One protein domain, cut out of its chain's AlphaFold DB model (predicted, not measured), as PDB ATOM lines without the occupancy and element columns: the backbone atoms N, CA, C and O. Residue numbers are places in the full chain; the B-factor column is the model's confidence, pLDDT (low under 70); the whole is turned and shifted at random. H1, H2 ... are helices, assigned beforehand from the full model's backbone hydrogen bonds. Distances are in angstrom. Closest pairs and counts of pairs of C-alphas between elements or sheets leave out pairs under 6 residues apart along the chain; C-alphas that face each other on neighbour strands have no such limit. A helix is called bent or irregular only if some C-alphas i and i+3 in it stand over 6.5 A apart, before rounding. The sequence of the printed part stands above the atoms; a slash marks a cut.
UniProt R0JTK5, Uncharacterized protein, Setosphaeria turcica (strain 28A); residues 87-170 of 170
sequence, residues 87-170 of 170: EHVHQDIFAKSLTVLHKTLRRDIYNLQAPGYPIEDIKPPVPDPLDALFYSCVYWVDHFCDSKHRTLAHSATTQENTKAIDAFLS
ATOM      1  N   GLU A  87      23.195 -58.821  32.584       92.00
ATOM      2  CA  GLU A  87      23.487 -58.637  31.166       92.00
ATOM      3  C   GLU A  87      23.293 -57.176  30.729       92.00
ATOM      4  O   GLU A  87      24.097 -56.669  29.948       92.00
ATOM      5  N   HIS A  88      22.297 -56.478  31.292       92.00
ATOM      6  CA  HIS A  88      22.070 -55.055  31.030       92.00
ATOM      7  C   HIS A  88      23.216 -54.188  31.566       92.00
ATOM      8  O   HIS A  88      23.733 -53.340  30.848       92.00
ATOM      9  N   VAL A  89      23.722 -54.482  32.768       94.50
ATOM     10  CA  VAL A  89      24.884 -53.765  33.325       94.50
ATOM     11  C   VAL A  89      26.136 -53.979  32.466       94.50
ATOM     12  O   VAL A  89      26.888 -53.038  32.221       94.50
ATOM     13  N   HIS A  90      26.360 -55.194  31.948       95.81
ATOM     14  CA  HIS A  90      27.443 -55.425  30.985       95.81
ATOM     15  C   HIS A  90      27.231 -54.648  29.675       95.81
ATOM     16  O   HIS A  90      28.200 -54.111  29.138       95.81
ATOM     17  N   GLN A  91      25.995 -54.561  29.172       94.19
ATOM     18  CA  GLN A  91      25.664 -53.781  27.976       94.19
ATOM     19  C   GLN A  91      25.963 -52.287  28.171       94.19
ATOM     20  O   GLN A  91      26.589 -51.680  27.301       94.19
ATOM     21  N   ASP A  92      25.574 -51.718  29.311       93.62
ATOM     22  CA  ASP A  92      25.818 -50.313  29.643       93.62
ATOM     23  C   ASP A  92      27.313 -50.007  29.713       93.62
ATOM     24  O   ASP A  92      27.788 -49.064  29.070       93.62
ATOM     25  N   ILE A  93      28.081 -50.848  30.417       96.38
ATOM     26  CA  ILE A  93      29.537 -50.703  30.504       96.38
ATOM     27  C   ILE A  93      30.165 -50.801  29.111       96.38
ATOM     28  O   ILE A  93      31.042 -50.003  28.777       96.38
ATOM     29  N   PHE A  94      29.724 -51.745  28.279       95.94
ATOM     30  CA  PHE A  94      30.202 -51.892  26.905       95.94
ATOM     31  C   PHE A  94      29.944 -50.629  26.067       95.94
ATOM     32  O   PHE A  94      30.876 -50.085  25.465       95.94
ATOM     33  N   ALA A  95      28.704 -50.133  26.048       94.56
ATOM     34  CA  ALA A  95      28.325 -48.956  25.268       94.56
ATOM     35  C   ALA A  95      29.074 -47.698  25.739       94.56
ATOM     36  O   ALA A  95      29.576 -46.909  24.925       94.56
ATOM     37  N   LYS A  96      29.205 -47.534  27.059       95.31
ATOM     38  CA  LYS A  96      29.961 -46.435  27.655       95.31
ATOM     39  C   LYS A  96      31.452 -46.546  27.338       95.31
ATOM     40  O   LYS A  96      32.034 -45.548  26.915       95.31
ATOM     41  N   SER A  97      32.037 -47.744  27.432       96.50
ATOM     42  CA  SER A  97      33.438 -48.013  27.077       96.50
ATOM     43  C   SER A  97      33.734 -47.592  25.638       96.50
ATOM     44  O   SER A  97      34.654 -46.814  25.406       96.50
ATOM     45  N   LEU A  98      32.922 -48.015  24.662       95.81
ATOM     46  CA  LEU A  98      33.112 -47.597  23.268       95.81
ATOM     47  C   LEU A  98      32.997 -46.079  23.097       95.81
ATOM     48  O   LEU A  98      33.814 -45.473  22.405       95.81
ATOM     49  N   THR A  99      32.028 -45.455  23.766       94.81
ATOM     50  CA  THR A  99      31.831 -44.001  23.702       94.81
ATOM     51  C   THR A  99      33.058 -43.237  24.202       94.81
ATOM     52  O   THR A  99      33.468 -42.258  23.574       94.81
ATOM     53  N   VAL A 100      33.652 -43.651  25.326       94.06
ATOM     54  CA  VAL A 100      34.825 -42.964  25.898       94.06
ATOM     55  C   VAL A 100      36.102 -43.279  25.127       94.06
ATOM     56  O   VAL A 100      36.904 -42.377  24.895       94.06
ATOM     57  N   LEU A 101      36.261 -44.516  24.647       95.25
ATOM     58  CA  LEU A 101      37.398 -44.905  23.816       95.25
ATOM     59  C   LEU A 101      37.394 -44.128  22.496       95.25
ATOM     60  O   LEU A 101      38.420 -43.560  22.143       95.25
ATOM     61  N   HIS A 102      36.250 -44.023  21.815       93.94
ATOM     62  CA  HIS A 102      36.124 -43.241  20.580       93.94
ATOM     63  C   HIS A 102      36.471 -41.759  20.792       93.94
ATOM     64  O   HIS A 102      37.148 -41.146  19.971       93.94
ATOM     65  N   LYS A 103      36.013 -41.162  21.900       92.69
ATOM     66  CA  LYS A 103      36.232 -39.733  22.183       92.69
ATOM     67  C   LYS A 103      37.677 -39.398  22.553       92.69
ATOM     68  O   LYS A 103      38.115 -38.283  22.276       92.69
ATOM     69  N   THR A 104      38.383 -40.316  23.208       92.50
ATOM     70  CA  THR A 104      39.681 -40.015  23.830       92.50
ATOM     71  C   THR A 104      40.859 -40.656  23.105       92.50
ATOM     72  O   THR A 104      41.932 -40.049  23.035       92.50
ATOM     73  N   LEU A 105      40.701 -41.870  22.564       93.88
ATOM     74  CA  LEU A 105      41.796 -42.532  21.868       93.88
ATOM     75  C   LEU A 105      42.141 -41.773  20.591       93.88
ATOM     76  O   LEU A 105      41.298 -41.434  19.766       93.88
ATOM     77  N   ARG A 106      43.438 -41.560  20.407       92.12
ATOM     78  CA  ARG A 106      44.011 -41.012  19.184       92.12
ATOM     79  C   ARG A 106      45.315 -41.724  18.884       92.12
ATOM     80  O   ARG A 106      45.975 -42.252  19.783       92.12
ATOM     81  N   ARG A 107      45.706 -41.715  17.612       90.31
ATOM     82  CA  ARG A 107      47.009 -42.234  17.195       90.31
ATOM     83  C   ARG A 107      48.114 -41.508  17.961       90.31
ATOM     84  O   ARG A 107      48.091 -40.283  18.040       90.31
ATOM     85  N   ASP A 108      49.073 -42.282  18.462       89.69
ATOM     86  CA  ASP A 108      50.216 -41.766  19.217       89.69
ATOM     87  C   ASP A 108      49.785 -40.910  20.424       89.69
ATOM     88  O   ASP A 108      50.138 -39.739  20.555       89.69
ATOM     89  N   ILE A 109      48.953 -41.489  21.300       91.50
ATOM     90  CA  ILE A 109      48.328 -40.767  22.420       91.50
ATOM     91  C   ILE A 109      49.351 -40.126  23.372       91.50
ATOM     92  O   ILE A 109      49.109 -39.025  23.869       91.50
ATOM     93  N   TYR A 110      50.511 -40.770  23.531       91.00
ATOM     94  CA  TYR A 110      51.652 -40.290  24.312       91.00
ATOM     95  C   TYR A 110      52.632 -39.412  23.514       91.00
ATOM     96  O   TYR A 110      53.613 -38.940  24.082       91.00
ATOM     97  N   ASN A 111      52.366 -39.147  22.228       89.31
ATOM     98  CA  ASN A 111      53.198 -38.319  21.349       89.31
ATOM     99  C   ASN A 111      54.676 -38.772  21.317       89.31
ATOM    100  O   ASN A 111      55.593 -37.962  21.446       89.31
ATOM    101  N   LEU A 112      54.900 -40.081  21.170       90.31
ATOM    102  CA  LEU A 112      56.223 -40.705  21.116       90.31
ATOM    103  C   LEU A 112      56.906 -40.505  19.755       90.31
ATOM    104  O   LEU A 112      58.125 -40.626  19.665       90.31
ATOM    105  N   GLN A 113      56.136 -40.197  18.702       86.31
ATOM    106  CA  GLN A 113      56.557 -39.889  17.325       86.31
ATOM    107  C   GLN A 113      57.279 -41.014  16.557       86.31
ATOM    108  O   GLN A 113      57.212 -41.046  15.326       86.31
ATOM    109  N   ALA A 114      57.939 -41.954  17.238       84.75
ATOM    110  CA  ALA A 114      58.753 -43.007  16.643       84.75
ATOM    111  C   ALA A 114      58.154 -44.412  16.867       84.75
ATOM    112  O   ALA A 114      57.938 -44.822  18.012       84.75
ATOM    113  N   PRO A 115      57.939 -45.206  15.800       78.94
ATOM    114  CA  PRO A 115      57.668 -46.634  15.934       78.94
ATOM    115  C   PRO A 115      58.860 -47.340  16.598       78.94
ATOM    116  O   PRO A 115      59.990 -47.194  16.139       78.94
ATOM    117  N   GLY A 116      58.616 -48.116  17.657       85.31
ATOM    118  CA  GLY A 116      59.668 -48.840  18.385       85.31
ATOM    119  C   GLY A 116      60.316 -48.068  19.539       85.31
ATOM    120  O   GLY A 116      61.371 -48.485  20.012       85.31
ATOM    121  N   TYR A 117      59.705 -46.967  19.995       87.12
ATOM    122  CA  TYR A 117      60.121 -46.277  21.220       87.12
ATOM    123  C   TYR A 117      60.171 -47.267  22.410       87.12
ATOM    124  O   TYR A 117      59.189 -47.992  22.611       87.12
ATOM    125  N   PRO A 118      61.278 -47.347  23.176       89.50
ATOM    126  CA  PRO A 118      61.402 -48.308  24.270       89.50
ATOM    127  C   PRO A 118      60.345 -48.077  25.349       89.50
ATOM    128  O   PRO A 118      60.147 -46.951  25.799       89.50
ATOM    129  N   ILE A 119      59.686 -49.148  25.801       86.88
ATOM    130  CA  ILE A 119      58.622 -49.045  26.813       86.88
ATOM    131  C   ILE A 119      59.138 -48.490  28.147       86.88
ATOM    132  O   ILE A 119      58.431 -47.742  28.811       86.88
ATOM    133  N   GLU A 120      60.386 -48.811  28.501       91.38
ATOM    134  CA  GLU A 120      61.042 -48.358  29.736       91.38
ATOM    135  C   GLU A 120      61.293 -46.841  29.754       91.38
ATOM    136  O   GLU A 120      61.395 -46.243  30.824       91.38
ATOM    137  N   ASP A 121      61.342 -46.212  28.577       89.56
ATOM    138  CA  ASP A 121      61.593 -44.778  28.426       89.56
ATOM    139  C   ASP A 121      60.297 -43.953  28.373       89.56
ATOM    140  O   ASP A 121      60.343 -42.718  28.397       89.56
ATOM    141  N   ILE A 122      59.128 -44.604  28.287       88.94
ATOM    142  CA  ILE A 122      57.838 -43.912  28.233       88.94
ATOM    143  C   ILE A 122      57.585 -43.238  29.580       88.94
ATOM    144  O   ILE A 122      57.487 -43.884  30.621       88.94
ATOM    145  N   LYS A 123      57.425 -41.915  29.546       88.12
ATOM    146  CA  LYS A 123      57.001 -41.113  30.696       88.12
ATOM    147  C   LYS A 123      55.597 -40.592  30.425       88.12
ATOM    148  O   LYS A 123      55.466 -39.665  29.620       88.12
ATOM    149  N   PRO A 124      54.560 -41.170  31.054       86.88
ATOM    150  CA  PRO A 124      53.216 -40.644  30.917       86.88
ATOM    151  C   PRO A 124      53.184 -39.166  31.332       86.88
ATOM    152  O   PRO A 124      53.806 -38.799  32.337       86.88
ATOM    153  N   PRO A 125      52.516 -38.290  30.561       88.56
ATOM    154  CA  PRO A 125      52.289 -36.918  30.991       88.56
ATOM    155  C   PRO A 125      51.398 -36.908  32.243       88.56
ATOM    156  O   PRO A 125      50.753 -37.901  32.561       88.56
ATOM    157  N   VAL A 126      51.359 -35.778  32.953       88.56
ATOM    158  CA  VAL A 126      50.461 -35.588  34.101       88.56
ATOM    159  C   VAL A 126      49.396 -34.554  33.720       88.56
ATOM    160  O   VAL A 126      49.764 -33.405  33.456       88.56
ATOM    161  N   PRO A 127      48.099 -34.917  33.691       87.50
ATOM    162  CA  PRO A 127      47.543 -36.251  33.964       87.50
ATOM    163  C   PRO A 127      47.816 -37.257  32.832       87.50
ATOM    164  O   PRO A 127      47.971 -36.858  31.674       87.50
ATOM    165  N   ASP A 128      47.850 -38.552  33.165       91.31
ATOM    166  CA  ASP A 128      48.019 -39.608  32.161       91.31
ATOM    167  C   ASP A 128      46.711 -39.755  31.360       91.31
ATOM    168  O   ASP A 128      45.652 -39.996  31.947       91.31
ATOM    169  N   PRO A 129      46.746 -39.599  30.022       90.25
ATOM    170  CA  PRO A 129      45.560 -39.654  29.177       90.25
ATOM    171  C   PRO A 129      44.854 -41.015  29.172       90.25
ATOM    172  O   PRO A 129      43.717 -41.077  28.709       90.25
ATOM    173  N   LEU A 130      45.500 -42.097  29.623       91.88
ATOM    174  CA  LEU A 130      44.916 -43.439  29.656       91.88
ATOM    175  C   LEU A 130      44.519 -43.922  31.051       91.88
ATOM    176  O   LEU A 130      43.868 -44.959  31.124       91.88
ATOM    177  N   ASP A 131      44.847 -43.201  32.123       90.75
ATOM    178  CA  ASP A 131      44.690 -43.704  33.497       90.75
ATOM    179  C   ASP A 131      43.249 -44.148  33.800       90.75
ATOM    180  O   ASP A 131      42.991 -45.315  34.082       90.75
ATOM    181  N   ALA A 132      42.273 -43.263  33.587       92.56
ATOM    182  CA  ALA A 132      40.855 -43.593  33.759       92.56
ATOM    183  C   ALA A 132      40.290 -44.500  32.645       92.56
ATOM    184  O   ALA A 132      39.225 -45.096  32.803       92.56
ATOM    185  N   LEU A 133      40.970 -44.600  31.496       94.50
ATOM    186  CA  LEU A 133      40.528 -45.411  30.357       94.50
ATOM    187  C   LEU A 133      41.035 -46.848  30.421       94.50
ATOM    188  O   LEU A 133      40.530 -47.687  29.673       94.50
ATOM    189  N   PHE A 134      42.011 -47.142  31.279       93.94
ATOM    190  CA  PHE A 134      42.737 -48.403  31.267       93.94
ATOM    191  C   PHE A 134      41.794 -49.605  31.373       93.94
ATOM    192  O   PHE A 134      41.894 -50.537  30.572       93.94
ATOM    193  N   TYR A 135      40.809 -49.561  32.277       97.25
ATOM    194  CA  TYR A 135      39.768 -50.587  32.342       97.25
ATOM    195  C   TYR A 135      39.016 -50.766  31.012       97.25
ATOM    196  O   TYR A 135      38.917 -51.885  30.506       97.25
ATOM    197  N   SER A 136      38.518 -49.671  30.429       96.88
ATOM    198  CA  SER A 136      37.747 -49.708  29.179       96.88
ATOM    199  C   SER A 136      38.584 -50.254  28.021       96.88
ATOM    200  O   SER A 136      38.088 -51.065  27.246       96.88
ATOM    201  N   CYS A 137      39.863 -49.873  27.927       95.69
ATOM    202  CA  CYS A 137      40.793 -50.360  26.904       95.69
ATOM    203  C   CYS A 137      40.961 -51.885  26.929       95.69
ATOM    204  O   CYS A 137      41.180 -52.487  25.879       95.69
ATOM    205  N   VAL A 138      40.872 -52.497  28.112       96.81
ATOM    206  CA  VAL A 138      41.113 -53.932  28.302       96.81
ATOM    207  C   VAL A 138      39.824 -54.746  28.185       96.81
ATOM    208  O   VAL A 138      39.830 -55.763  27.503       96.81
ATOM    209  N   TYR A 139      38.726 -54.302  28.807       97.75
ATOM    210  CA  TYR A 139      37.576 -55.173  29.098       97.75
ATOM    211  C   TYR A 139      36.300 -54.894  28.292       97.75
ATOM    212  O   TYR A 139      35.278 -55.551  28.511       97.75
ATOM    213  N   TRP A 140      36.302 -53.931  27.362       96.62
ATOM    214  CA  TRP A 140      35.091 -53.599  26.594       96.62
ATOM    215  C   TRP A 140      34.527 -54.805  25.817       96.62
ATOM    216  O   TRP A 140      33.309 -54.974  25.743       96.62
ATOM    217  N   VAL A 141      35.396 -55.672  25.279       95.81
ATOM    218  CA  VAL A 141      34.994 -56.892  24.551       95.81
ATOM    219  C   VAL A 141      34.388 -57.924  25.495       95.81
ATOM    220  O   VAL A 141      33.378 -58.540  25.159       95.81
ATOM    221  N   ASP A 142      34.964 -58.105  26.682       96.88
ATOM    222  CA  ASP A 142      34.437 -59.042  27.674       96.88
ATOM    223  C   ASP A 142      33.026 -58.624  28.100       96.88
ATOM    224  O   ASP A 142      32.108 -59.440  28.127       96.88
ATOM    225  N   HIS A 143      32.810 -57.329  28.355       96.38
ATOM    226  CA  HIS A 143      31.473 -56.795  28.626       96.38
ATOM    227  C   HIS A 143      30.508 -56.999  27.447       96.38
ATOM    228  O   HIS A 143      29.354 -57.371  27.660       96.38
ATOM    229  N   PHE A 144      30.963 -56.855  26.201       94.94
ATOM    230  CA  PHE A 144      30.140 -57.178  25.035       94.94
ATOM    231  C   PHE A 144      29.720 -58.654  25.000       94.94
ATOM    232  O   PHE A 144      28.548 -58.947  24.755       94.94
ATOM    233  N   CYS A 145      30.640 -59.587  25.251       93.88
ATOM    234  CA  CYS A 145      30.338 -61.018  25.288       93.88
ATOM    235  C   CYS A 145      29.332 -61.358  26.395       93.88
ATOM    236  O   CYS A 145      28.329 -62.027  26.131       93.88
ATOM    237  N   ASP A 146      29.546 -60.836  27.601       94.06
ATOM    238  CA  ASP A 146      28.683 -61.107  28.752       94.06
ATOM    239  C   ASP A 146      27.301 -60.450  28.622       94.06
ATOM    240  O   ASP A 146      26.308 -61.016  29.079       94.06
ATOM    241  N   SER A 147      27.189 -59.336  27.886       92.06
ATOM    242  CA  SER A 147      25.888 -58.736  27.547       92.06
ATOM    243  C   SER A 147      25.007 -59.646  26.674       92.06
ATOM    244  O   SER A 147      23.787 -59.503  26.641       92.06
ATOM    245  N   LYS A 148      25.608 -60.614  25.964       83.50
ATOM    246  CA  LYS A 148      24.917 -61.528  25.039       83.50
ATOM    247  C   LYS A 148      24.598 -62.892  25.636       83.50
ATOM    248  O   LYS A 148      23.868 -63.669  25.016       83.50
ATOM    249  N   HIS A 149      25.147 -63.222  26.803       64.56
ATOM    250  CA  HIS A 149      25.224 -64.606  27.271       64.56
ATOM    251  C   HIS A 149      23.892 -65.218  27.764       64.56
ATOM    252  O   HIS A 149      23.872 -66.381  28.167       64.56
ATOM    253  N   ARG A 150      22.757 -64.514  27.613       51.41
ATOM    254  CA  ARG A 150      21.393 -65.076  27.739       51.41
ATOM    255  C   ARG A 150      20.543 -64.991  26.457       51.41
ATOM    256  O   ARG A 150      19.472 -65.590  26.385       51.41
ATOM    257  N   THR A 151      21.032 -64.341  25.400       48.12
ATOM    258  CA  THR A 151      20.333 -64.193  24.107       48.12
ATOM    259  C   THR A 151      20.673 -65.302  23.106       48.12
ATOM    260  O   THR A 151      20.218 -65.273  21.967       48.12
ATOM    261  N   LEU A 152      21.419 -66.340  23.503       43.88
ATOM    262  CA  LEU A 152      21.600 -67.546  22.677       43.88
ATOM    263  C   LEU A 152      20.358 -68.451  22.641       43.88
ATOM    264  O   LEU A 152      20.324 -69.400  21.864       43.88
ATOM    265  N   ALA A 153      19.308 -68.127  23.407       43.03
ATOM    266  CA  ALA A 153      17.984 -68.690  23.164       43.03
ATOM    267  C   ALA A 153      17.252 -67.997  21.999       43.03
ATOM    268  O   ALA A 153      16.448 -68.664  21.360       43.03
ATOM    269  N   HIS A 154      17.524 -66.721  21.678       43.16
ATOM    270  CA  HIS A 154      16.903 -65.969  20.572       43.16
ATOM    271  C   HIS A 154      17.912 -64.970  19.983       43.16
ATOM    272  O   HIS A 154      18.116 -63.885  20.514       43.16
ATOM    273  N   SER A 155      18.544 -65.324  18.866       51.56
ATOM    274  CA  SER A 155      19.505 -64.465  18.174       51.56
ATOM    275  C   SER A 155      18.894 -63.116  17.765       51.56
ATOM    276  O   SER A 155      18.166 -63.033  16.777       51.56
ATOM    277  N   ALA A 156      19.253 -62.053  18.478       49.38
ATOM    278  CA  ALA A 156      19.189 -60.686  17.985       49.38
ATOM    279  C   ALA A 156      20.335 -59.894  18.616       49.38
ATOM    280  O   ALA A 156      20.354 -59.645  19.818       49.38
ATOM    281  N   THR A 157      21.311 -59.496  17.803       55.34
ATOM    282  CA  THR A 157      22.170 -58.368  18.160       55.34
ATOM    283  C   THR A 157      21.246 -57.160  18.301       55.34
ATOM    284  O   THR A 157      20.597 -56.776  17.328       55.34
ATOM    285  N   THR A 158      21.121 -56.591  19.498       62.38
ATOM    286  CA  THR A 158      20.292 -55.403  19.717       62.38
ATOM    287  C   THR A 158      20.798 -54.259  18.839       62.38
ATOM    288  O   THR A 158      22.007 -54.073  18.655       62.38
ATOM    289  N   GLN A 159      19.876 -53.482  18.271       64.12
ATOM    290  CA  GLN A 159      20.200 -52.384  17.358       64.12
ATOM    291  C   GLN A 159      21.125 -51.329  17.996       64.12
ATOM    292  O   GLN A 159      21.902 -50.692  17.290       64.12
ATOM    293  N   GLU A 160      21.090 -51.176  19.320       66.38
ATOM    294  CA  GLU A 160      21.972 -50.283  20.084       66.38
ATOM    295  C   GLU A 160      23.439 -50.720  20.058       66.38
ATOM    296  O   GLU A 160      24.307 -49.892  19.800       66.38
ATOM    297  N   ASN A 161      23.724 -52.017  20.212       70.81
ATOM    298  CA  ASN A 161      25.096 -52.534  20.155       70.81
ATOM    299  C   ASN A 161      25.713 -52.336  18.769       70.81
ATOM    300  O   ASN A 161      26.882 -51.980  18.651       70.81
ATOM    301  N   THR A 162      24.914 -52.539  17.721       73.06
ATOM    302  CA  THR A 162      25.364 -52.334  16.337       73.06
ATOM    303  C   THR A 162      25.683 -50.857  16.098       73.06
ATOM    304  O   THR A 162      26.769 -50.541  15.631       73.06
ATOM    305  N   LYS A 163      24.806 -49.944  16.542       75.81
ATOM    306  CA  LYS A 163      25.053 -48.494  16.473       75.81
ATOM    307  C   LYS A 163      26.308 -48.065  17.236       75.81
ATOM    308  O   LYS A 163      27.042 -47.221  16.738       75.81
ATOM    309  N   ALA A 164      26.546 -48.615  18.429       75.50
ATOM    310  CA  ALA A 164      27.721 -48.279  19.233       75.50
ATOM    311  C   ALA A 164      29.025 -48.724  18.552       75.50
ATOM    312  O   ALA A 164      29.993 -47.968  18.535       75.50
ATOM    313  N   ILE A 165      29.038 -49.918  17.949       80.00
ATOM    314  CA  ILE A 165      30.187 -50.422  17.183       80.00
ATOM    315  C   ILE A 165      30.405 -49.584  15.923       80.00
ATOM    316  O   ILE A 165      31.527 -49.157  15.673       80.00
ATOM    317  N   ASP A 166      29.348 -49.314  15.158       77.06
ATOM    318  CA  ASP A 166      29.450 -48.528  13.926       77.06
ATOM    319  C   ASP A 166      29.978 -47.115  14.210       77.06
ATOM    320  O   ASP A 166      30.859 -46.642  13.499       77.06
ATOM    321  N   ALA A 167      29.503 -46.473  15.284       79.31
ATOM    322  CA  ALA A 167      29.989 -45.165  15.720       79.31
ATOM    323  C   ALA A 167      31.438 -45.195  16.231       79.31
ATOM    324  O   ALA A 167      32.130 -44.188  16.161       79.31
ATOM    325  N   PHE A 168      31.899 -46.324  16.772       78.31
ATOM    326  CA  PHE A 168      33.289 -46.481  17.198       78.31
ATOM    327  C   PHE A 168      34.242 -46.691  16.011       78.31
ATOM    328  O   PHE A 168      35.397 -46.274  16.072       78.31
ATOM    329  N   LEU A 169      33.779 -47.362  14.951       80.12
ATOM    330  CA  LEU A 169      34.586 -47.709  13.776       80.12
ATOM    331  C   LEU A 169      34.584 -46.643  12.668       80.12
ATOM    332  O   LEU A 169      35.395 -46.757  11.745       80.12
ATOM    333  N   SER A 170      33.671 -45.671  12.721       73.62
ATOM    334  CA  SER A 170      33.559 -44.560  11.763       73.62
ATOM    335  C   SER A 170      34.600 -43.472  11.995       73.62
ATOM    336  O   SER A 170      35.181 -42.999  10.993       73.62
TER     337      SER A 170
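This is residues 87 to 170 of the 170 residues of an uncharacterized protein of Setosphaeria turcica (strain 28A) (UniProt R0JTK5). Three helices stand together at one end of a long, loose shape: H1 is in the middle of the contacts, with H2 folded back along one side of it in a helical hairpin and H3 packed on another side. From the end of H1 a long loop, residues 105 to 133, reaches far out beyond the helices and comes back to H2, with residues 113 to 120 sticking out. The printed part has 84 residues with three named helices, in the order H1, H2, H3, and no named strand; the class is all helix. The whole is loose, with a radius of gyration of the C-alphas of 16.0 A, and spans 50 by 22 by 22 A.

Begin with the longest helix, H1, residues 87 to 104: find C-alpha 87 at (23.487, -58.637, 31.166), and from there the helix runs 25.7 A to C-alpha 104 at (39.681, -40.015, 23.830). Look next at H2, residues 134 to 147, which starts at C-alpha 134 at (42.737, -48.403, 31.267) and is 20.1 A long. H2 is irregular: C-alphas 138 and 141 are 7.8 A apart. H3 is residues 159 to 169, 15.5 A long, and ends at C-alpha 169 at (34.586, -47.709, 13.776).

Start from H1, which touches both other helices. H1 and H2 touch, with 25 pairs of C-alphas within 8 A; their closest C-alphas, those of Glu 87 and Ser 147, are 4.3 A apart. These two form a helical hairpin and run opposite ways at a tilt of 36 degrees, only just steep. H1 and H3 touch with 10 such pairs, and their closest C-alphas, those of His 102 and Phe 168, are 5.5 A apart. They run the same way at a shallow tilt of 24 degrees. H2 and H3 are only just apart, their closest C-alphas being 8.4 A from each other. Along the backbone, every O i to N i+4 pair in H1 and H3 is within hydrogen-bond range, while in H2 8 of 10 are.

The two C-alphas farthest apart, those of Asp 121 and His 154, are 50.1 A from each other. Both links are long: 29 residues between H1 and H2, and 11 between H2 and H3. The printed part has no cut, and it ends at residue 170, the chain's last residue. Look at the B-factor column for the model's confidence: the mean pLDDT of the printed part is 84.7, and residues 149 to 160, of which 159 and 160 belong to H3, are under 70.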